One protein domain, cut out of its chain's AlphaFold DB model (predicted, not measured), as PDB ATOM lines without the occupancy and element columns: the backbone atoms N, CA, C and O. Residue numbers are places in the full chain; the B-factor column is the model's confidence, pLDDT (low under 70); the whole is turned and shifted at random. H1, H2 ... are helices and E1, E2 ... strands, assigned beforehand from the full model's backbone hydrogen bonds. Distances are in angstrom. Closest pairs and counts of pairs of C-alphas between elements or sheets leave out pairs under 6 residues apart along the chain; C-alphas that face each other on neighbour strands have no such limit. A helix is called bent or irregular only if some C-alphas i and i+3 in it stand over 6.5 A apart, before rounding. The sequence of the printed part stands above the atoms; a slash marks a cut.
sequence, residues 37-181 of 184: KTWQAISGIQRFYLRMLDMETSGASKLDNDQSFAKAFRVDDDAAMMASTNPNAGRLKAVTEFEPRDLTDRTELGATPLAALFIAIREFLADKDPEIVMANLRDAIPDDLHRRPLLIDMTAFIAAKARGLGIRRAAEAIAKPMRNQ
ATOM      1  N   LYS A  37     -28.482 -42.766   1.979       90.69
ATOM      2  CA  LYS A  37     -29.332 -41.595   2.221       90.69
ATOM      3  C   LYS A  37     -28.546 -40.293   2.053       90.69
ATOM      4  O   LYS A  37     -29.021 -39.386   1.376       90.69
ATOM      5  N   THR A  38     -27.337 -40.222   2.613       93.38
ATOM      6  CA  THR A  38     -26.414 -39.097   2.412       93.38
ATOM      7  C   THR A  38     -26.092 -38.928   0.934       93.38
ATOM      8  O   THR A  38     -26.266 -37.840   0.395       93.38
ATOM      9  N   TRP A  39     -25.704 -40.013   0.258       92.94
ATOM     10  CA  TRP A  39     -25.362 -40.005  -1.166       92.94
ATOM     11  C   TRP A  39     -26.494 -39.479  -2.060       92.94
ATOM     12  O   TRP A  39     -26.258 -38.674  -2.963       92.94
ATOM     13  N   GLN A  40     -27.736 -39.881  -1.794       89.38
ATOM     14  CA  GLN A  40     -28.911 -39.417  -2.536       89.38
ATOM     15  C   GLN A  40     -29.262 -37.948  -2.247       89.38
ATOM     16  O   GLN A  40     -29.797 -37.275  -3.123       89.38
ATOM     17  N   ALA A  41     -28.907 -37.426  -1.069       89.56
ATOM     18  CA  ALA A  41     -29.243 -36.069  -0.631       89.56
ATOM     19  C   ALA A  41     -28.212 -34.981  -1.011       89.56
ATOM     20  O   ALA A  41     -28.448 -33.801  -0.747       89.56
ATOM     21  N   ILE A  42     -27.070 -35.350  -1.603       91.69
ATOM     22  CA  ILE A  42     -25.999 -34.418  -2.001       91.69
ATOM     23  C   ILE A  42     -25.947 -34.185  -3.517       91.69
ATOM     24  O   ILE A  42     -26.356 -35.032  -4.308       91.69
ATOM     25  N   SER A  43     -25.419 -33.029  -3.924       91.75
ATOM     26  CA  SER A  43     -25.298 -32.613  -5.329       91.75
ATOM     27  C   SER A  43     -24.157 -33.314  -6.081       91.75
ATOM     28  O   SER A  43     -23.294 -33.953  -5.473       91.75
ATOM     29  N   GLY A  44     -24.137 -33.151  -7.409       92.25
ATOM     30  CA  GLY A  44     -23.134 -33.715  -8.317       92.25
ATOM     31  C   GLY A  44     -21.692 -33.450  -7.887       92.25
ATOM     32  O   GLY A  44     -20.937 -34.402  -7.699       92.25
ATOM     33  N   ILE A  45     -21.330 -32.193  -7.606       93.50
ATOM     34  CA  ILE A  45     -19.970 -31.852  -7.157       93.50
ATOM     35  C   ILE A  45     -19.541 -32.537  -5.856       93.50
ATOM     36  O   ILE A  45     -18.392 -32.956  -5.712       93.50
ATOM     37  N   GLN A  46     -20.469 -32.713  -4.911       94.81
ATOM     38  CA  GLN A  46     -20.183 -33.406  -3.653       94.81
ATOM     39  C   GLN A  46     -19.970 -34.899  -3.908       94.81
ATOM     40  O   GLN A  46     -19.029 -35.490  -3.378       94.81
ATOM     41  N   ARG A  47     -20.809 -35.504  -4.760       94.12
ATOM     42  CA  ARG A  47     -20.663 -36.905  -5.178       94.12
ATOM     43  C   ARG A  47     -19.338 -37.144  -5.882       94.12
ATOM     44  O   ARG A  47     -18.642 -38.098  -5.542       94.12
ATOM     45  N   PHE A  48     -18.981 -36.252  -6.802       92.81
ATOM     46  CA  PHE A  48     -17.714 -36.281  -7.514       92.81
ATOM     47  C   PHE A  48     -16.538 -36.272  -6.537       92.81
ATOM     48  O   PHE A  48     -15.751 -37.217  -6.534       92.81
ATOM     49  N   TYR A  49     -16.464 -35.285  -5.637       94.00
ATOM     50  CA  TYR A  49     -15.362 -35.191  -4.678       94.00
ATOM     51  C   TYR A  49     -15.259 -36.434  -3.779       94.00
ATOM     52  O   TYR A  49     -14.181 -37.012  -3.637       94.00
ATOM     53  N   LEU A  50     -16.372 -36.881  -3.180       94.50
ATOM     54  CA  LEU A  50     -16.361 -38.039  -2.276       94.50
ATOM     55  C   LEU A  50     -15.998 -39.333  -3.015       94.50
ATOM     56  O   LEU A  50     -15.243 -40.150  -2.486       94.50
ATOM     57  N   ARG A  51     -16.479 -39.511  -4.252       91.31
ATOM     58  CA  ARG A  51     -16.129 -40.665  -5.088       91.31
ATOM     59  C   ARG A  51     -14.655 -40.659  -5.470       91.31
ATOM     60  O   ARG A  51     -14.000 -41.693  -5.363       91.31
ATOM     61  N   MET A  52     -14.132 -39.508  -5.869       89.38
ATOM     62  CA  MET A  52     -12.719 -39.345  -6.195       89.38
ATOM     63  C   MET A  52     -11.825 -39.639  -4.991       89.38
ATOM     64  O   MET A  52     -10.844 -40.373  -5.109       89.38
ATOM     65  N   LEU A  53     -12.212 -39.162  -3.805       91.38
ATOM     66  CA  LEU A  53     -11.501 -39.453  -2.565       91.38
ATOM     67  C   LEU A  53     -11.512 -40.959  -2.230       91.38
ATOM     68  O   LEU A  53     -10.480 -41.510  -1.845       91.38
ATOM     69  N   ASP A  54     -12.642 -41.651  -2.417       90.12
ATOM     70  CA  ASP A  54     -12.747 -43.112  -2.243       90.12
ATOM     71  C   ASP A  54     -11.755 -43.868  -3.137       90.12
ATOM     72  O   ASP A  54     -11.007 -44.753  -2.706       90.12
ATOM     73  N   MET A  55     -11.712 -43.464  -4.400       85.06
ATOM     74  CA  MET A  55     -10.888 -44.075  -5.430       85.06
ATOM     75  C   MET A  55      -9.395 -43.866  -5.221       85.06
ATOM     76  O   MET A  55      -8.612 -44.806  -5.382       85.06
ATOM     77  N   GLU A  56      -9.007 -42.665  -4.801       82.88
ATOM     78  CA  GLU A  56      -7.632 -42.350  -4.429       82.88
ATOM     79  C   GLU A  56      -7.113 -43.198  -3.266       82.88
ATOM     80  O   GLU A  56      -5.908 -43.456  -3.188       82.88
ATOM     81  N   THR A  57      -7.993 -43.619  -2.352       80.75
ATOM     82  CA  THR A  57      -7.613 -44.504  -1.239       80.75
ATOM     83  C   THR A  57      -7.570 -45.973  -1.621       80.75
ATOM     84  O   THR A  57      -6.777 -46.720  -1.057       80.75
ATOM     85  N   SER A  58      -8.375 -46.374  -2.604       76.81
ATOM     86  CA  SER A  58      -8.439 -47.752  -3.101       76.81
ATOM     87  C   SER A  58      -7.364 -48.064  -4.156       76.81
ATOM     88  O   SER A  58      -7.280 -49.190  -4.632       76.81
ATOM     89  N   GLY A  59      -6.541 -47.075  -4.536       68.62
ATOM     90  CA  GLY A  59      -5.449 -47.229  -5.506       68.62
ATOM     91  C   GLY A  59      -5.895 -47.276  -6.972       68.62
ATOM     92  O   GLY A  59      -5.110 -47.650  -7.839       68.62
ATOM     93  N   ALA A  60      -7.139 -46.893  -7.268       63.81
ATOM     94  CA  ALA A  60      -7.741 -46.996  -8.601       63.81
ATOM     95  C   ALA A  60      -7.636 -45.694  -9.433       63.81
ATOM     96  O   ALA A  60      -8.428 -45.474 -10.348       63.81
ATOM     97  N   SER A  61      -6.671 -44.825  -9.120       58.91
ATOM     98  CA  SER A  61      -6.475 -43.510  -9.745       58.91
ATOM     99  C   SER A  61      -6.091 -43.621 -11.228       58.91
ATOM    100  O   SER A  61      -4.930 -43.854 -11.558       58.91
ATOM    101  N   LYS A  62      -7.048 -43.436 -12.141       58.44
ATOM    102  CA  LYS A  62      -6.790 -43.192 -13.569       58.44
ATOM    103  C   LYS A  62      -7.647 -42.015 -14.015       58.44
ATOM    104  O   LYS A  62      -8.852 -42.052 -13.813       58.44
ATOM    105  N   LEU A  63      -7.038 -41.037 -14.680       55.81
ATOM    106  CA  LEU A  63      -7.695 -39.801 -15.131       55.81
ATOM    107  C   LEU A  63      -8.887 -39.990 -16.071       55.81
ATOM    108  O   LEU A  63      -9.777 -39.146 -16.113       55.81
ATOM    109  N   ASP A  64      -8.921 -41.103 -16.804       60.12
ATOM    110  CA  ASP A  64     -10.071 -41.479 -17.635       60.12
ATOM    111  C   ASP A  64     -11.356 -41.639 -16.798       60.12
ATOM    112  O   ASP A  64     -12.474 -41.392 -17.256       60.12
ATOM    113  N   ASN A  65     -11.199 -41.986 -15.519       64.88
ATOM    114  CA  ASN A  65     -12.315 -42.115 -14.603       64.88
ATOM    115  C   ASN A  65     -12.835 -40.754 -14.131       64.88
ATOM    116  O   ASN A  65     -14.036 -40.591 -13.940       64.88
ATOM    117  N   ASP A  66     -11.957 -39.761 -14.013       68.19
ATOM    118  CA  ASP A  66     -12.282 -38.439 -13.478       68.19
ATOM    119  C   ASP A  66     -13.238 -37.713 -14.435       68.19
ATOM    120  O   ASP A  66     -14.333 -37.320 -14.042       68.19
ATOM    121  N   GLN A  67     -12.917 -37.660 -15.734       75.69
ATOM    122  CA  GLN A  67     -13.818 -37.067 -16.734       75.69
ATOM    123  C   GLN A  67     -15.131 -37.848 -16.878       75.69
ATOM    124  O   GLN A  67     -16.189 -37.263 -17.126       75.69
ATOM    125  N   SER A  68     -15.076 -39.174 -16.723       81.00
ATOM    126  CA  SER A  68     -16.261 -40.032 -16.767       81.00
ATOM    127  C   SER A  68     -17.199 -39.747 -15.591       81.00
ATOM    128  O   SER A  68     -18.408 -39.614 -15.792       81.00
ATOM    129  N   PHE A  69     -16.663 -39.569 -14.381       84.25
ATOM    130  CA  PHE A  69     -17.456 -39.188 -13.214       84.25
ATOM    131  C   PHE A  69     -17.945 -37.751 -13.275       84.25
ATOM    132  O   PHE A  69     -19.097 -37.519 -12.922       84.25
ATOM    133  N   ALA A  70     -17.130 -36.801 -13.735       87.25
ATOM    134  CA  ALA A  70     -17.555 -35.414 -13.896       87.25
ATOM    135  C   ALA A  70     -18.797 -35.333 -14.795       87.25
ATOM    136  O   ALA A  70     -19.821 -34.774 -14.404       87.25
ATOM    137  N   LYS A  71     -18.763 -36.023 -15.944       86.25
ATOM    138  CA  LYS A  71     -19.918 -36.151 -16.845       86.25
ATOM    139  C   LYS A  71     -21.097 -36.862 -16.184       86.25
ATOM    140  O   LYS A  71     -22.223 -36.379 -16.274       86.25
ATOM    141  N   ALA A  72     -20.858 -37.988 -15.511       86.75
ATOM    142  CA  ALA A  72     -21.921 -38.763 -14.874       86.75
ATOM    143  C   ALA A  72     -22.624 -37.988 -13.747       86.75
ATOM    144  O   ALA A  72     -23.832 -38.118 -13.570       86.75
ATOM    145  N   PHE A  73     -21.884 -37.153 -13.016       88.88
ATOM    146  CA  PHE A  73     -22.406 -36.309 -11.944       88.88
ATOM    147  C   PHE A  73     -22.827 -34.910 -12.404       88.88
ATOM    148  O   PHE A  73     -23.332 -34.158 -11.573       88.88
ATOM    149  N   ARG A  74     -22.681 -34.584 -13.698       89.12
ATOM    150  CA  ARG A  74     -22.985 -33.268 -14.288       89.12
ATOM    151  C   ARG A  74     -22.245 -32.122 -13.588       89.12
ATOM    152  O   ARG A  74     -22.847 -31.112 -13.251       89.12
ATOM    153  N   VAL A  75     -20.957 -32.326 -13.332       90.06
ATOM    154  CA  VAL A  75     -20.067 -31.296 -12.787       90.06
ATOM    155  C   VAL A  75     -19.591 -30.397 -13.923       90.06
ATOM    156  O   VAL A  75     -19.065 -30.903 -14.915       90.06
ATOM    157  N   ASP A  76     -19.763 -29.084 -13.762       86.94
ATOM    158  CA  ASP A  76     -19.411 -28.099 -14.793       86.94
ATOM    159  C   ASP A  76     -17.902 -27.797 -14.835       86.94
ATOM    160  O   ASP A  76     -17.326 -27.653 -15.913       86.94
ATOM    161  N   ASP A  77     -17.258 -27.705 -13.665       86.56
ATOM    162  CA  ASP A  77     -15.828 -27.395 -13.511       86.56
ATOM    163  C   ASP A  77     -15.155 -28.403 -12.565       86.56
ATOM    164  O   ASP A  77     -14.893 -28.136 -11.388       86.56
ATOM    165  N   ASP A  78     -14.895 -29.610 -13.073       86.38
ATOM    166  CA  ASP A  78     -14.218 -30.666 -12.317       86.38
ATOM    167  C   ASP A  78     -12.738 -30.344 -12.078       86.38
ATOM    168  O   ASP A  78     -12.175 -30.721 -11.045       86.38
ATOM    169  N   ALA A  79     -12.121 -29.567 -12.973       87.12
ATOM    170  CA  ALA A  79     -10.743 -29.110 -12.835       87.12
ATOM    171  C   ALA A  79     -10.530 -28.299 -11.544       87.12
ATOM    172  O   ALA A  79      -9.475 -28.422 -10.917       87.12
ATOM    173  N   ALA A  80     -11.535 -27.546 -11.079       88.88
ATOM    174  CA  ALA A  80     -11.478 -26.842  -9.799       88.88
ATOM    175  C   ALA A  80     -11.275 -27.769  -8.583       88.88
ATOM    176  O   ALA A  80     -10.722 -27.326  -7.568       88.88
ATOM    177  N   MET A  81     -11.670 -29.045  -8.673       91.25
ATOM    178  CA  MET A  81     -11.477 -30.054  -7.620       91.25
ATOM    179  C   MET A  81     -10.107 -30.733  -7.682       91.25
ATOM    180  O   MET A  81      -9.678 -31.345  -6.701       91.25
ATOM    181  N   MET A  82      -9.405 -30.638  -8.810       89.62
ATOM    182  CA  MET A  82      -8.176 -31.384  -9.061       89.62
ATOM    183  C   MET A  82      -6.940 -30.568  -8.666       89.62
ATOM    184  O   MET A  82      -6.797 -29.396  -9.005       89.62
ATOM    185  N   ALA A  83      -6.021 -31.195  -7.932       89.56
ATOM    186  CA  ALA A  83      -4.685 -30.658  -7.671       89.56
ATOM    187  C   ALA A  83      -3.738 -30.916  -8.854       89.56
ATOM    188  O   ALA A  83      -2.779 -30.178  -9.060       89.56
ATOM    189  N   SER A  84      -3.999 -31.971  -9.630       84.69
ATOM    190  CA  SER A  84      -3.277 -32.292 -10.859       84.69
ATOM    191  C   SER A  84      -4.186 -33.064 -11.809       84.69
ATOM    192  O   SER A  84      -4.858 -34.009 -11.396       84.69
ATOM    193  N   THR A  85      -4.163 -32.684 -13.084       79.75
ATOM    194  CA  THR A  85      -4.884 -33.337 -14.189       79.75
ATOM    195  C   THR A  85      -3.941 -34.100 -15.129       79.75
ATOM    196  O   THR A  85      -4.328 -34.500 -16.224       79.75
ATOM    197  N   ASN A  86      -2.683 -34.314 -14.725       76.88
ATOM    198  CA  ASN A  86      -1.702 -35.054 -15.523       76.88
ATOM    199  C   ASN A  86      -2.027 -36.561 -15.537       76.88
ATOM    200  O   ASN A  86      -2.079 -37.129 -14.449       76.88
ATOM    201  N   PRO A  87      -2.147 -37.234 -16.705       67.94
ATOM    202  CA  PRO A  87      -2.528 -38.651 -16.847       67.94
ATOM    203  C   PRO A  87      -1.906 -39.631 -15.846       67.94
ATOM    204  O   PRO A  87      -2.591 -40.527 -15.355       67.94
ATOM    205  N   ASN A  88      -0.630 -39.437 -15.510       64.94
ATOM    206  CA  ASN A  88       0.133 -40.335 -14.635       64.94
ATOM    207  C   ASN A  88       0.229 -39.848 -13.179       64.94
ATOM    208  O   ASN A  88       0.826 -40.516 -12.339       64.94
ATOM    209  N   ALA A  89      -0.319 -38.671 -12.886       72.12
ATOM    210  CA  ALA A  89      -0.273 -38.017 -11.584       72.12
ATOM    211  C   ALA A  89      -1.590 -37.282 -11.278       72.12
ATOM    212  O   ALA A  89      -1.578 -36.229 -10.639       72.12
ATOM    213  N   GLY A  90      -2.715 -37.810 -11.772       77.25
ATOM    214  CA  GLY A  90      -4.049 -37.286 -11.499       77.25
ATOM    215  C   GLY A  90      -4.314 -37.342 -10.003       77.25
ATOM    216  O   GLY A  90      -4.132 -38.392  -9.382       77.25
ATOM    217  N   ARG A  91      -4.657 -36.197  -9.409       86.56
ATOM    218  CA  ARG A  91      -4.813 -36.081  -7.960       86.56
ATOM    219  C   ARG A  91      -5.886 -35.063  -7.601       86.56
ATOM    220  O   ARG A  91      -5.859 -33.941  -8.104       86.56
ATOM    221  N   LEU A  92      -6.755 -35.427  -6.668       90.94
ATOM    222  CA  LEU A  92      -7.749 -34.558  -6.048       90.94
ATOM    223  C   LEU A  92      -7.085 -33.573  -5.074       90.94
ATOM    224  O   LEU A  92      -6.140 -33.920  -4.353       90.94
ATOM    225  N   LYS A  93      -7.599 -32.341  -5.005       93.56
ATOM    226  CA  LYS A  93      -7.234 -31.408  -3.935       93.56
ATOM    227  C   LYS A  93      -7.585 -32.017  -2.581       93.56
ATOM    228  O   LYS A  93      -8.702 -32.469  -2.345       93.56
ATOM    229  N   ALA A  94      -6.634 -31.984  -1.658       92.31
ATOM    230  CA  ALA A  94      -6.919 -32.153  -0.248       92.31
ATOM    231  C   ALA A  94      -7.726 -30.953   0.263       92.31
ATOM    232  O   ALA A  94      -7.648 -29.848  -0.270       92.31
ATOM    233  N   VAL A  95      -8.428 -31.147   1.379       94.12
ATOM    234  CA  VAL A  95      -9.232 -30.106   2.043       94.12
ATOM    235  C   VAL A  95      -8.448 -28.799   2.268       94.12
ATOM    236  O   VAL A  95      -9.004 -27.708   2.181       94.12
ATOM    237  N   THR A  96      -7.143 -28.896   2.530       93.56
ATOM    238  CA  THR A  96      -6.249 -27.754   2.775       93.56
ATOM    239  C   THR A  96      -5.781 -27.029   1.511       93.56
ATOM    240  O   THR A  96      -5.224 -25.944   1.632       93.56
ATOM    241  N   GLU A  97      -5.976 -27.603   0.322       95.00
ATOM    242  CA  GLU A  97      -5.545 -27.037  -0.969       95.00
ATOM    243  C   GLU A  97      -6.630 -26.173  -1.636       95.00
ATOM    244  O   GLU A  97      -6.369 -25.536  -2.652       95.00
ATOM    245  N   PHE A  98      -7.839 -26.121  -1.067       94.69
ATOM    246  CA  PHE A  98      -8.882 -25.195  -1.510       94.69
ATOM    247  C   PHE A  98      -8.615 -23.782  -0.989       94.69
ATOM    248  O   PHE A  98      -8.449 -23.557   0.216       94.69
ATOM    249  N   GLU A  99      -8.641 -22.794  -1.873       92.25
ATOM    250  CA  GLU A  99      -8.521 -21.393  -1.488       92.25
ATOM    251  C   GLU A  99      -9.852 -20.847  -0.945       92.25
ATOM    252  O   GLU A  99     -10.913 -21.401  -1.226       92.25
ATOM    253  N   PRO A 100      -9.853 -19.749  -0.163       89.62
ATOM    254  CA  PRO A 100     -11.098 -19.158   0.330       89.62
ATOM    255  C   PRO A 100     -12.113 -18.843  -0.775       89.62
ATOM    256  O   PRO A 100     -13.308 -19.000  -0.551       89.62
ATOM    257  N   ARG A 101     -11.648 -18.445  -1.971       91.94
ATOM    258  CA  ARG A 101     -12.511 -18.169  -3.132       91.94
ATOM    259  C   ARG A 101     -13.252 -19.413  -3.642       91.94
ATOM    260  O   ARG A 101     -14.395 -19.281  -4.073       91.94
ATOM    261  N   ASP A 102     -12.636 -20.590  -3.511       92.31
ATOM    262  CA  ASP A 102     -13.176 -21.881  -3.960       92.31
ATOM    263  C   ASP A 102     -14.318 -22.374  -3.053       92.31
ATOM    264  O   ASP A 102     -15.059 -23.282  -3.413       92.31
ATOM    265  N   LEU A 103     -14.447 -21.797  -1.851       93.69
ATOM    266  CA  LEU A 103     -15.420 -22.191  -0.826       93.69
ATOM    267  C   LEU A 103     -16.488 -21.107  -0.603       93.69
ATOM    268  O   LEU A 103     -17.095 -21.035   0.464       93.69
ATOM    269  N   THR A 104     -16.701 -20.248  -1.602       90.81
ATOM    270  CA  THR A 104     -17.763 -19.230  -1.596       90.81
ATOM    271  C   THR A 104     -18.994 -19.705  -2.357       90.81
ATOM    272  O   THR A 104     -18.895 -20.511  -3.282       90.81
ATOM    273  N   ASP A 105     -20.154 -19.135  -2.037       87.38
ATOM    274  CA  ASP A 105     -21.436 -19.391  -2.713       87.38
ATOM    275  C   ASP A 105     -21.452 -19.048  -4.217       87.38
ATOM    276  O   ASP A 105     -22.417 -19.351  -4.911       87.38
ATOM    277  N   ARG A 106     -20.370 -18.457  -4.736       89.38
ATOM    278  CA  ARG A 106     -20.136 -18.201  -6.165       89.38
ATOM    279  C   ARG A 106     -19.649 -19.425  -6.941       89.38
ATOM    280  O   ARG A 106     -19.513 -19.345  -8.157       89.38
ATOM    281  N   THR A 107     -19.334 -20.515  -6.251       91.06
ATOM    282  CA  THR A 107     -18.831 -21.761  -6.842       91.06
ATOM    283  C   THR A 107     -19.800 -22.903  -6.568       91.06
ATOM    284  O   THR A 107     -20.496 -22.895  -5.549       91.06
ATOM    285  N   GLU A 108     -19.812 -23.910  -7.446       91.81
ATOM    286  CA  GLU A 108     -20.664 -25.093  -7.278       91.81
ATOM    287  C   GLU A 108     -20.398 -25.785  -5.932       91.81
ATOM    288  O   GLU A 108     -21.335 -26.109  -5.206       91.81
ATOM    289  N   LEU A 109     -19.120 -25.942  -5.553       93.31
ATOM    290  CA  LEU A 109     -18.720 -26.527  -4.270       93.31
ATOM    291  C   LEU A 109     -19.068 -25.622  -3.087       93.31
ATOM    292  O   LEU A 109     -19.624 -26.105  -2.102       93.31
ATOM    293  N   GLY A 110     -18.729 -24.335  -3.144       92.19
ATOM    294  CA  GLY A 110     -18.865 -23.428  -2.005       92.19
ATOM    295  C   GLY A 110     -20.307 -23.176  -1.559       92.19
ATOM    296  O   GLY A 110     -20.540 -22.861  -0.395       92.19
ATOM    297  N   ALA A 111     -21.288 -23.409  -2.434       90.56
ATOM    298  CA  ALA A 111     -22.707 -23.406  -2.080       90.56
ATOM    299  C   ALA A 111     -23.177 -24.679  -1.335       90.56
ATOM    300  O   ALA A 111     -24.360 -24.797  -1.009       90.56
ATOM    301  N   THR A 112     -22.289 -25.645  -1.067       92.94
ATOM    302  CA  THR A 112     -22.656 -26.955  -0.508       92.94
ATOM    303  C   THR A 112     -22.294 -27.140   0.971       92.94
ATOM    304  O   THR A 112     -21.345 -26.529   1.472       92.94
ATOM    305  N   PRO A 113     -22.970 -28.065   1.682       93.75
ATOM    306  CA  PRO A 113     -22.567 -28.453   3.033       93.75
ATOM    307  C   PRO A 113     -21.145 -29.041   3.112       93.75
ATOM    308  O   PRO A 113     -20.483 -28.899   4.137       93.75
ATOM    309  N   LEU A 114     -20.644 -29.660   2.035       95.69
ATOM    310  CA  LEU A 114     -19.271 -30.169   1.972       95.69
ATOM    311  C   LEU A 114     -18.231 -29.039   2.080       95.69
ATOM    312  O   LEU A 114     -17.244 -29.187   2.802       95.69
ATOM    313  N   ALA A 115     -18.471 -27.888   1.446       95.81
ATOM    314  CA  ALA A 115     -17.595 -26.725   1.595       95.81
ATOM    315  C   ALA A 115     -17.581 -26.183   3.028       95.81
ATOM    316  O   ALA A 115     -16.517 -25.833   3.542       95.81
ATOM    317  N   ALA A 116     -18.734 -26.168   3.703       95.44
ATOM    318  CA  ALA A 116     -18.808 -25.775   5.108       95.44
ATOM    319  C   ALA A 116     -17.959 -26.707   5.999       95.44
ATOM    320  O   ALA A 116     -17.219 -26.228   6.862       95.44
ATOM    321  N   LEU A 117     -17.971 -28.022   5.736       96.38
ATOM    322  CA  LEU A 117     -17.081 -28.977   6.408       96.38
ATOM    323  C   LEU A 117     -15.599 -28.701   6.113       96.38
ATOM    324  O   LEU A 117     -14.776 -28.776   7.024       96.38
ATOM    325  N   PHE A 118     -15.241 -28.349   4.875       96.94
ATOM    326  CA  PHE A 118     -13.854 -28.011   4.530       96.94
ATOM    327  C   PHE A 118     -13.368 -26.772   5.273       96.94
ATOM    328  O   PHE A 118     -12.249 -26.769   5.790       96.94
ATOM    329  N   ILE A 119     -14.210 -25.742   5.374       96.38
ATOM    330  CA  ILE A 119     -13.913 -24.547   6.168       96.38
ATOM    331  C   ILE A 119     -13.693 -24.943   7.629       96.38
ATOM    332  O   ILE A 119     -12.666 -24.581   8.195       96.38
ATOM    333  N   ALA A 120     -14.591 -25.732   8.223       96.19
ATOM    334  CA  ALA A 120     -14.463 -26.154   9.617       96.19
ATOM    335  C   ALA A 120     -13.180 -26.964   9.878       96.19
ATOM    336  O   ALA A 120     -12.470 -26.697  10.848       96.19
ATOM    337  N   ILE A 121     -12.828 -27.899   8.986       96.62
ATOM    338  CA  ILE A 121     -11.571 -28.659   9.064       96.62
ATOM    339  C   ILE A 121     -10.365 -27.716   9.007       96.62
ATOM    340  O   ILE A 121      -9.433 -27.864   9.793       96.62
ATOM    341  N   ARG A 122     -10.369 -26.735   8.099       95.88
ATOM    342  CA  ARG A 122      -9.275 -25.761   7.974       95.88
ATOM    343  C   ARG A 122      -9.167 -24.845   9.185       95.88
ATOM    344  O   ARG A 122      -8.054 -24.567   9.614       95.88
ATOM    345  N   GLU A 123     -10.289 -24.389   9.734       95.69
ATOM    346  CA  GLU A 123     -10.296 -23.586  10.958       95.69
ATOM    347  C   GLU A 123      -9.736 -24.386  12.142       95.69
ATOM    348  O   GLU A 123      -8.921 -23.857  12.893       95.69
ATOM    349  N   PHE A 124     -10.087 -25.669  12.262       94.94
ATOM    350  CA  PHE A 124      -9.520 -26.555  13.280       94.94
ATOM    351  C   PHE A 124      -8.007 -26.757  13.098       94.94
ATOM    352  O   PHE A 124      -7.254 -26.690  14.060       94.94
ATOM    353  N   LEU A 125      -7.545 -26.969  11.861       95.06
ATOM    354  CA  LEU A 125      -6.114 -27.085  11.543       95.06
ATOM    355  C   LEU A 125      -5.328 -25.788  11.774       95.06
ATOM    356  O   LEU A 125      -4.106 -25.834  11.865       95.06
ATOM    357  N   ALA A 126      -6.018 -24.650  11.841       95.56
ATOM    358  CA  ALA A 126      -5.453 -23.348  12.173       95.56
ATOM    359  C   ALA A 126      -5.563 -23.021  13.676       95.56
ATOM    360  O   ALA A 126      -5.518 -21.847  14.042       95.56
ATOM    361  N   ASP A 127      -5.758 -24.039  14.526       95.00
ATOM    362  CA  ASP A 127      -5.881 -23.931  15.987       95.00
ATOM    363  C   ASP A 127      -6.971 -22.948  16.450       95.00
ATOM    364  O   ASP A 127      -6.895 -22.343  17.523       95.00
ATOM    365  N   LYS A 128      -8.023 -22.777  15.640       96.56
ATOM    366  CA  LYS A 128      -9.188 -21.994  16.047       96.56
ATOM    367  C   LYS A 128      -9.956 -22.745  17.130       96.56
ATOM    368  O   LYS A 128     -10.116 -23.962  17.058       96.56
ATOM    369  N   ASP A 129     -10.484 -21.995  18.094       93.38
ATOM    370  CA  ASP A 129     -11.282 -22.542  19.191       93.38
ATOM    371  C   ASP A 129     -12.400 -23.483  18.675       93.38
ATOM    372  O   ASP A 129     -13.201 -23.061  17.828       93.38
ATOM    373  N   PRO A 130     -12.483 -24.741  19.161       91.38
ATOM    374  CA  PRO A 130     -13.459 -25.720  18.684       91.38
ATOM    375  C   PRO A 130     -14.919 -25.280  18.820       91.38
ATOM    376  O   PRO A 130     -15.733 -25.605  17.953       91.38
ATOM    377  N   GLU A 131     -15.278 -24.535  19.867       91.19
ATOM    378  CA  GLU A 131     -16.640 -24.024  20.040       91.19
ATOM    379  C   GLU A 131     -16.962 -22.985  18.965       91.19
ATOM    380  O   GLU A 131     -18.049 -23.011  18.381       91.19
ATOM    381  N   ILE A 132     -15.990 -22.130  18.631       94.31
ATOM    382  CA  ILE A 132     -16.118 -21.153  17.547       94.31
ATOM    383  C   ILE A 132     -16.209 -21.851  16.186       94.31
ATOM    384  O   ILE A 132     -17.016 -21.436  15.353       94.31
ATOM    385  N   VAL A 133     -15.415 -22.896  15.933       94.75
ATOM    386  CA  VAL A 133     -15.488 -23.685  14.686       94.75
ATOM    387  C   VAL A 133     -16.879 -24.295  14.521       94.75
ATOM    388  O   VAL A 133     -17.518 -24.124  13.482       94.75
ATOM    389  N   MET A 134     -17.390 -24.944  15.571       92.25
ATOM    390  CA  MET A 134     -18.720 -25.555  15.552       92.25
ATOM    391  C   MET A 134     -19.838 -24.515  15.419       92.25
ATOM    392  O   MET A 134     -20.825 -24.768  14.731       92.25
ATOM    393  N   ALA A 135     -19.697 -23.340  16.038       91.81
ATOM    394  CA  ALA A 135     -20.637 -22.237  15.864       91.81
ATOM    395  C   ALA A 135     -20.666 -21.737  14.413       91.81
ATOM    396  O   ALA A 135     -21.748 -21.660  13.840       91.81
ATOM    397  N   ASN A 136     -19.505 -21.492  13.790       93.06
ATOM    398  CA  ASN A 136     -19.461 -21.062  12.387       93.06
ATOM    399  C   ASN A 136     -20.051 -22.116  11.457       93.06
ATOM    400  O   ASN A 136     -20.708 -21.760  10.491       93.06
ATOM    401  N   LEU A 137     -19.808 -23.401  11.729       92.19
ATOM    402  CA  LEU A 137     -20.326 -24.487  10.909       92.19
ATOM    403  C   LEU A 137     -21.857 -24.560  10.948       92.19
ATOM    404  O   LEU A 137     -22.477 -24.737   9.904       92.19
ATOM    405  N   ARG A 138     -22.467 -24.375  12.125       89.81
ATOM    406  CA  ARG A 138     -23.930 -24.271  12.254       89.81
ATOM    407  C   ARG A 138     -24.465 -23.031  11.548       89.81
ATOM    408  O   ARG A 138     -25.390 -23.130  10.755       89.81
ATOM    409  N   ASP A 139     -23.820 -21.885  11.754       90.19
ATOM    410  CA  ASP A 139     -24.168 -20.635  11.070       90.19
ATOM    411  C   ASP A 139     -23.966 -20.708   9.549       90.19
ATOM    412  O   ASP A 139     -24.541 -19.895   8.831       90.19
ATOM    413  N   ALA A 140     -23.138 -21.642   9.065       87.81
ATOM    414  CA  ALA A 140     -22.827 -21.881   7.661       87.81
ATOM    415  C   ALA A 140     -23.797 -22.857   6.969       87.81
ATOM    416  O   ALA A 140     -23.659 -23.075   5.766       87.81
ATOM    417  N   ILE A 141     -24.739 -23.468   7.694       85.88
ATOM    418  CA  ILE A 141     -25.633 -24.493   7.152       85.88
ATOM    419  C   ILE A 141     -27.078 -24.160   7.544       85.88
ATOM    420  O   ILE A 141     -27.416 -24.185   8.725       85.88
ATOM    421  N   PRO A 142     -27.973 -23.893   6.578       81.00
ATOM    422  CA  PRO A 142     -29.380 -23.704   6.883       81.00
ATOM    423  C   PRO A 142     -29.962 -25.043   7.282       81.00
ATOM    424  O   PRO A 142     -29.695 -26.059   6.628       81.00
ATOM    425  N   ASP A 143     -30.835 -25.017   8.280       81.00
ATOM    426  CA  ASP A 143     -31.518 -26.221   8.736       81.00
ATOM    427  C   ASP A 143     -30.517 -27.321   9.156       81.00
ATOM    428  O   ASP A 143     -30.624 -28.500   8.800       81.00
ATOM    429  N   ASP A 144     -29.473 -26.897   9.879       73.94
ATOM    430  CA  ASP A 144     -28.352 -27.729  10.312       73.94
ATOM    431  C   ASP A 144     -28.817 -28.959  11.100       73.94
ATOM    432  O   ASP A 144     -28.263 -30.042  10.918       73.94
ATOM    433  N   LEU A 145     -29.880 -28.835  11.902       76.50
ATOM    434  CA  LEU A 145     -30.458 -29.941  12.667       76.50
ATOM    435  C   LEU A 145     -30.951 -31.093  11.778       76.50
ATOM    436  O   LEU A 145     -30.636 -32.252  12.063       76.50
ATOM    437  N   HIS A 146     -31.671 -30.801  10.688       83.06
ATOM    438  CA  HIS A 146     -32.121 -31.831   9.743       83.06
ATOM    439  C   HIS A 146     -30.965 -32.370   8.897       83.06
ATOM    440  O   HIS A 146     -30.944 -33.555   8.554       83.06
ATOM    441  N   ARG A 147     -29.975 -31.526   8.587       85.56
ATOM    442  CA  ARG A 147     -28.780 -31.916   7.818       85.56
ATOM    443  C   ARG A 147     -27.717 -32.618   8.665       85.56
ATOM    444  O   ARG A 147     -26.797 -33.210   8.106       85.56
ATOM    445  N   ARG A 148     -27.847 -32.622   9.992       89.12
ATOM    446  CA  ARG A 148     -26.858 -33.171  10.930       89.12
ATOM    447  C   ARG A 148     -26.449 -34.620  10.636       89.12
ATOM    448  O   ARG A 148     -25.245 -34.865  10.636       89.12
ATOM    449  N   PRO A 149     -27.361 -35.578  10.360       91.25
ATOM    450  CA  PRO A 149     -26.953 -36.944  10.019       91.25
ATOM    451  C   PRO A 149     -26.054 -36.990   8.776       91.25
ATOM    452  O   PRO A 149     -25.013 -37.636   8.798       91.25
ATOM    453  N   LEU A 150     -26.401 -36.213   7.744       92.38
ATOM    454  CA  LEU A 150     -25.620 -36.076   6.513       92.38
ATOM    455  C   LEU A 150     -24.237 -35.458   6.779       92.38
ATOM    456  O   LEU A 150     -23.244 -35.912   6.216       92.38
ATOM    457  N   LEU A 151     -24.138 -34.469   7.673       93.44
ATOM    458  CA  LEU A 151     -22.852 -33.871   8.056       93.44
ATOM    459  C   LEU A 151     -21.964 -34.846   8.825       93.44
ATOM    460  O   LEU A 151     -20.769 -34.932   8.547       93.44
ATOM    461  N   ILE A 152     -22.542 -35.588   9.771       93.81
ATOM    462  CA  ILE A 152     -21.825 -36.610  10.540       93.81
ATOM    463  C   ILE A 152     -21.265 -37.677   9.602       93.81
ATOM    464  O   ILE A 152     -20.101 -38.052   9.742       93.81
ATOM    465  N   ASP A 153     -22.082 -38.147   8.662       95.88
ATOM    466  CA  ASP A 153     -21.713 -39.201   7.724       95.88
ATOM    467  C   ASP A 153     -20.612 -38.742   6.754       95.88
ATOM    468  O   ASP A 153     -19.553 -39.365   6.681       95.88
ATOM    469  N   MET A 154     -20.764 -37.571   6.118       96.12
ATOM    470  CA  MET A 154     -19.710 -37.010   5.257       96.12
ATOM    471  C   MET A 154     -18.408 -36.745   6.019       96.12
ATOM    472  O   MET A 154     -17.322 -37.021   5.511       96.12
ATOM    473  N   THR A 155     -18.486 -36.231   7.249       95.38
ATOM    474  CA  THR A 155     -17.285 -35.963   8.053       95.38
ATOM    475  C   THR A 155     -16.588 -37.264   8.452       95.38
ATOM    476  O   THR A 155     -15.361 -37.352   8.391       95.38
ATOM    477  N   ALA A 156     -17.350 -38.301   8.812       95.19
ATOM    478  CA  ALA A 156     -16.807 -39.625   9.107       95.19
ATOM    479  C   ALA A 156     -16.155 -40.264   7.872       95.19
ATOM    480  O   ALA A 156     -15.079 -40.857   7.980       95.19
ATOM    481  N   PHE A 157     -16.761 -40.089   6.699       95.81
ATOM    482  CA  PHE A 157     -16.186 -40.519   5.432       95.81
ATOM    483  C   PHE A 157     -14.851 -39.810   5.147       95.81
ATOM    484  O   PHE A 157     -13.849 -40.473   4.867       95.81
ATOM    485  N   ILE A 158     -14.790 -38.479   5.298       95.56
ATOM    486  CA  ILE A 158     -13.545 -37.706   5.139       95.56
ATOM    487  C   ILE A 158     -12.482 -38.194   6.127       95.56
ATOM    488  O   ILE A 158     -11.339 -38.407   5.727       95.56
ATOM    489  N   ALA A 159     -12.835 -38.422   7.393       94.75
ATOM    490  CA  ALA A 159     -11.904 -38.948   8.389       94.75
ATOM    491  C   ALA A 159     -11.328 -40.317   7.986       94.75
ATOM    492  O   ALA A 159     -10.130 -40.556   8.132       94.75
ATOM    493  N   ALA A 160     -12.161 -41.202   7.433       93.94
ATOM    494  CA  ALA A 160     -11.735 -42.530   7.006       93.94
ATOM    495  C   ALA A 160     -10.844 -42.501   5.753       93.94
ATOM    496  O   ALA A 160      -9.936 -43.325   5.629       93.94
ATOM    497  N   LYS A 161     -11.098 -41.572   4.822       92.69
ATOM    498  CA  LYS A 161     -10.492 -41.580   3.481       92.69
ATOM    499  C   LYS A 161      -9.402 -40.518   3.274       92.69
ATOM    500  O   LYS A 161      -8.570 -40.655   2.384       92.69
ATOM    501  N   ALA A 162      -9.322 -39.477   4.103       91.81
ATOM    502  CA  ALA A 162      -8.273 -38.462   3.977       91.81
ATOM    503  C   ALA A 162      -6.869 -39.082   4.096       91.81
ATOM    504  O   ALA A 162      -6.650 -39.983   4.901       91.81
ATOM    505  N   ARG A 163      -5.886 -38.594   3.330       85.81
ATOM    506  CA  ARG A 163      -4.491 -39.078   3.410       85.81
ATOM    507  C   ARG A 163      -3.712 -38.470   4.585       85.81
ATOM    508  O   ARG A 163      -2.898 -39.147   5.201       85.81
ATOM    509  N   GLY A 164      -3.971 -37.202   4.916       89.50
ATOM    510  CA  GLY A 164      -3.251 -36.473   5.965       89.50
ATOM    511  C   GLY A 164      -3.813 -36.715   7.367       89.50
ATOM    512  O   GLY A 164      -4.997 -36.481   7.604       89.50
ATOM    513  N   LEU A 165      -2.955 -37.100   8.321       91.12
ATOM    514  CA  LEU A 165      -3.347 -37.353   9.716       91.12
ATOM    515  C   LEU A 165      -4.019 -36.140  10.380       91.12
ATOM    516  O   LEU A 165      -4.967 -36.313  11.141       91.12
ATOM    517  N   GLY A 166      -3.565 -34.920  10.068       94.00
ATOM    518  CA  GLY A 166      -4.190 -33.691  10.561       94.00
ATOM    519  C   GLY A 166      -5.651 -33.567  10.121       94.00
ATOM    520  O   GLY A 166      -6.523 -33.344  10.954       94.00
ATOM    521  N   ILE A 167      -5.932 -33.796   8.832       94.88
ATOM    522  CA  ILE A 167      -7.295 -33.745   8.278       94.88
ATOM    523  C   ILE A 167      -8.179 -34.816   8.926       94.88
ATOM    524  O   ILE A 167      -9.314 -34.520   9.289       94.88
ATOM    525  N   ARG A 168      -7.653 -36.035   9.126       94.31
ATOM    526  CA  ARG A 168      -8.388 -37.112   9.811       94.31
ATOM    527  C   ARG A 168      -8.804 -36.701  11.219       94.31
ATOM    528  O   ARG A 168      -9.982 -36.757  11.549       94.31
ATOM    529  N   ARG A 169      -7.846 -36.218  12.018       93.75
ATOM    530  CA  ARG A 169      -8.089 -35.780  13.401       93.75
ATOM    531  C   ARG A 169      -9.058 -34.605  13.473       93.75
ATOM    532  O   ARG A 169      -9.935 -34.605  14.328       93.75
ATOM    533  N   ALA A 170      -8.923 -33.631  12.573       94.69
ATOM    534  CA  ALA A 170      -9.839 -32.498  12.488       94.69
ATOM    535  C   ALA A 170     -11.270 -32.959  12.175       94.69
ATOM    536  O   ALA A 170     -12.212 -32.573  12.864       94.69
ATOM    537  N   ALA A 171     -11.439 -33.843  11.189       94.62
ATOM    538  CA  ALA A 171     -12.740 -34.412  10.853       94.62
ATOM    539  C   ALA A 171     -13.340 -35.213  12.030       94.62
ATOM    540  O   ALA A 171     -14.499 -35.020  12.389       94.62
ATOM    541  N   GLU A 172     -12.555 -36.052  12.712       92.44
ATOM    542  CA  GLU A 172     -13.005 -36.777  13.913       92.44
ATOM    543  C   GLU A 172     -13.435 -35.833  15.047       92.44
ATOM    544  O   GLU A 172     -14.472 -36.053  15.686       92.44
ATOM    545  N   ALA A 173     -12.666 -34.763  15.275       90.38
ATOM    546  CA  ALA A 173     -12.954 -33.753  16.286       90.38
ATOM    547  C   ALA A 173     -14.242 -32.973  15.990       90.38
ATOM    548  O   ALA A 173     -14.932 -32.593  16.931       90.38
ATOM    549  N   ILE A 174     -14.601 -32.791  14.716       91.56
ATOM    550  CA  ILE A 174     -15.860 -32.163  14.284       91.56
ATOM    551  C   ILE A 174     -17.038 -33.144  14.404       91.56
ATOM    552  O   ILE A 174     -18.116 -32.778  14.877       91.56
ATOM    553  N   ALA A 175     -16.847 -34.414  14.033       88.00
ATOM    554  CA  ALA A 175     -17.914 -35.415  14.062       88.00
ATOM    555  C   ALA A 175     -18.375 -35.758  15.492       88.00
ATOM    556  O   ALA A 175     -19.559 -36.018  15.727       88.00
ATOM    557  N   LYS A 176     -17.457 -35.768  16.467       86.75
ATOM    558  CA  LYS A 176     -17.755 -36.167  17.853       86.75
ATOM    559  C   LYS A 176     -18.783 -35.244  18.545       86.75
ATOM    560  O   LYS A 176     -19.768 -35.775  19.060       86.75
ATOM    561  N   PRO A 177     -18.643 -33.903  18.543       84.19
ATOM    562  CA  PRO A 177     -19.661 -32.991  19.063       84.19
ATOM    563  C   PRO A 177     -21.010 -33.119  18.356       84.19
ATOM    564  O   PRO A 177     -22.038 -33.140  19.027       84.19
ATOM    565  N   MET A 178     -21.025 -33.272  17.025       85.12
ATOM    566  CA  MET A 178     -22.275 -33.432  16.268       85.12
ATOM    567  C   MET A 178     -23.063 -34.678  16.687       85.12
ATOM    568  O   MET A 178     -24.290 -34.643  16.727       85.12
ATOM    569  N   ARG A 179     -22.370 -35.774  17.027       83.31
ATOM    570  CA  ARG A 179     -22.988 -37.014  17.531       83.31
ATOM    571  C   ARG A 179     -23.499 -36.889  18.966       83.31
ATOM    572  O   ARG A 179     -24.485 -37.526  19.318       83.31
ATOM    573  N   ASN A 180     -22.823 -36.086  19.787       79.69
ATOM    574  CA  ASN A 180     -23.071 -36.005  21.227       79.69
ATOM    575  C   ASN A 180     -24.035 -34.880  21.632       79.69
ATOM    576  O   ASN A 180     -24.466 -34.839  22.786       79.69
ATOM    577  N   GLN A 181     -24.387 -33.970  20.720       64.75
ATOM    578  CA  GLN A 181     -25.370 -32.922  20.987       64.75
ATOM    579  C   GLN A 181     -26.777 -33.518  21.121       64.75
ATOM    580  O   GLN A 181     -27.465 -33.810  20.140       64.75
TER     581      GLN A 181
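AT A GLANCE: This is residues 37 to 181 of the 184 residues of an uncharacterized protein of Thiocapsa rosea (UniProt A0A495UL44). Three helical hairpins pack together. H5 of the hairpin H5 and H6 crosses H7 and H8 of the last hairpin steeply, and the hairpin H2 and H3 joins on through H2, at the last residues of H7. Short H1 packs on H7 and short H4 on H5, while a long link with no named element, residues 85 to 99, follows the short strand E1. The printed part has 145 residues, with eight named helices and one named strand in the order H1 H2 H3 E1 H4 H5 H6 H7 H8, and is mostly helix. It is compact, with a radius of gyration of the C-alphas of 14.6 A, and spans 43 by 28 by 28 A.

HOW THE PARTS SIT: H1, residues 37 to 41, touches H7, residues 144 to 161, with residues 149 to 154 of H7 alone; the closest C-alphas, Thr 38 and Leu 150, are 5.2 A apart. H2, residues 44 to 58, and H3, residues 63 to 73, form a hairpin at a shallow tilt of 32 degrees, closest at the C-alphas of Gly 44 and Phe 73, 4.5 A. H2 touches H7 with residues 158 to 161 of H7 alone, closest at the C-alphas of Thr 57 and Lys 161, 6.3 A. E1, residues 82 to 84, pairs with no named strand; residues 91 to 92 pair with it, antiparallel. H4, residues 100 to 103, only just touches H5, residues 113 to 125, with 3 pairs of C-alphas within 8 A; the closest are Leu 103 and Ala 115, 5.6 A. H5 and H6, residues 130 to 139, form a hairpin at 19 degrees, with the C-alphas of Ala 120 and Val 133 closest at 5.7 A. H5 touches H7 at a steep tilt of 61 degrees, closest at the C-alphas of Leu 117 and Thr 155, 7.2 A. H5 touches H8, residues 165 to 180, at a steep tilt of 65 degrees, closest at the C-alphas of Ile 121 and Ala 170, 5.4 A. H7 and H8 form a hairpin at 30 degrees, with the C-alphas of Ala 159 and Arg 168 4.2 A apart. Every O i to N i+4 pair is within hydrogen-bond range in H1, H2, H3, H5 and H6, against 12 of 14 in H7 and 10 of 12 in H8; H4 is too short for such a pair.

IN THESE COORDINATES: H1 begins at C-alpha 37, (-29.332, -41.595, 2.221). H2 is 21.0 A long, H3 15.5 A, H5 18.6 A and H6 14.1 A. H7, 23.6 A, is irregular, with C-alphas 146 and 149 7.3 A apart, and has a kink of 35 degrees near residue 151. H8, 22.9 A, ends at C-alpha 180, (-23.071, -36.005, 21.227).

THE WHOLE: The C-alphas farthest apart, of Pro 87 and Gln 181, are 44.6 A from each other. The printed part has no cut, and the link from E1 to H4 is long. pLDDT is under 70 at residues 59 to 66, 87 to 88 and 181.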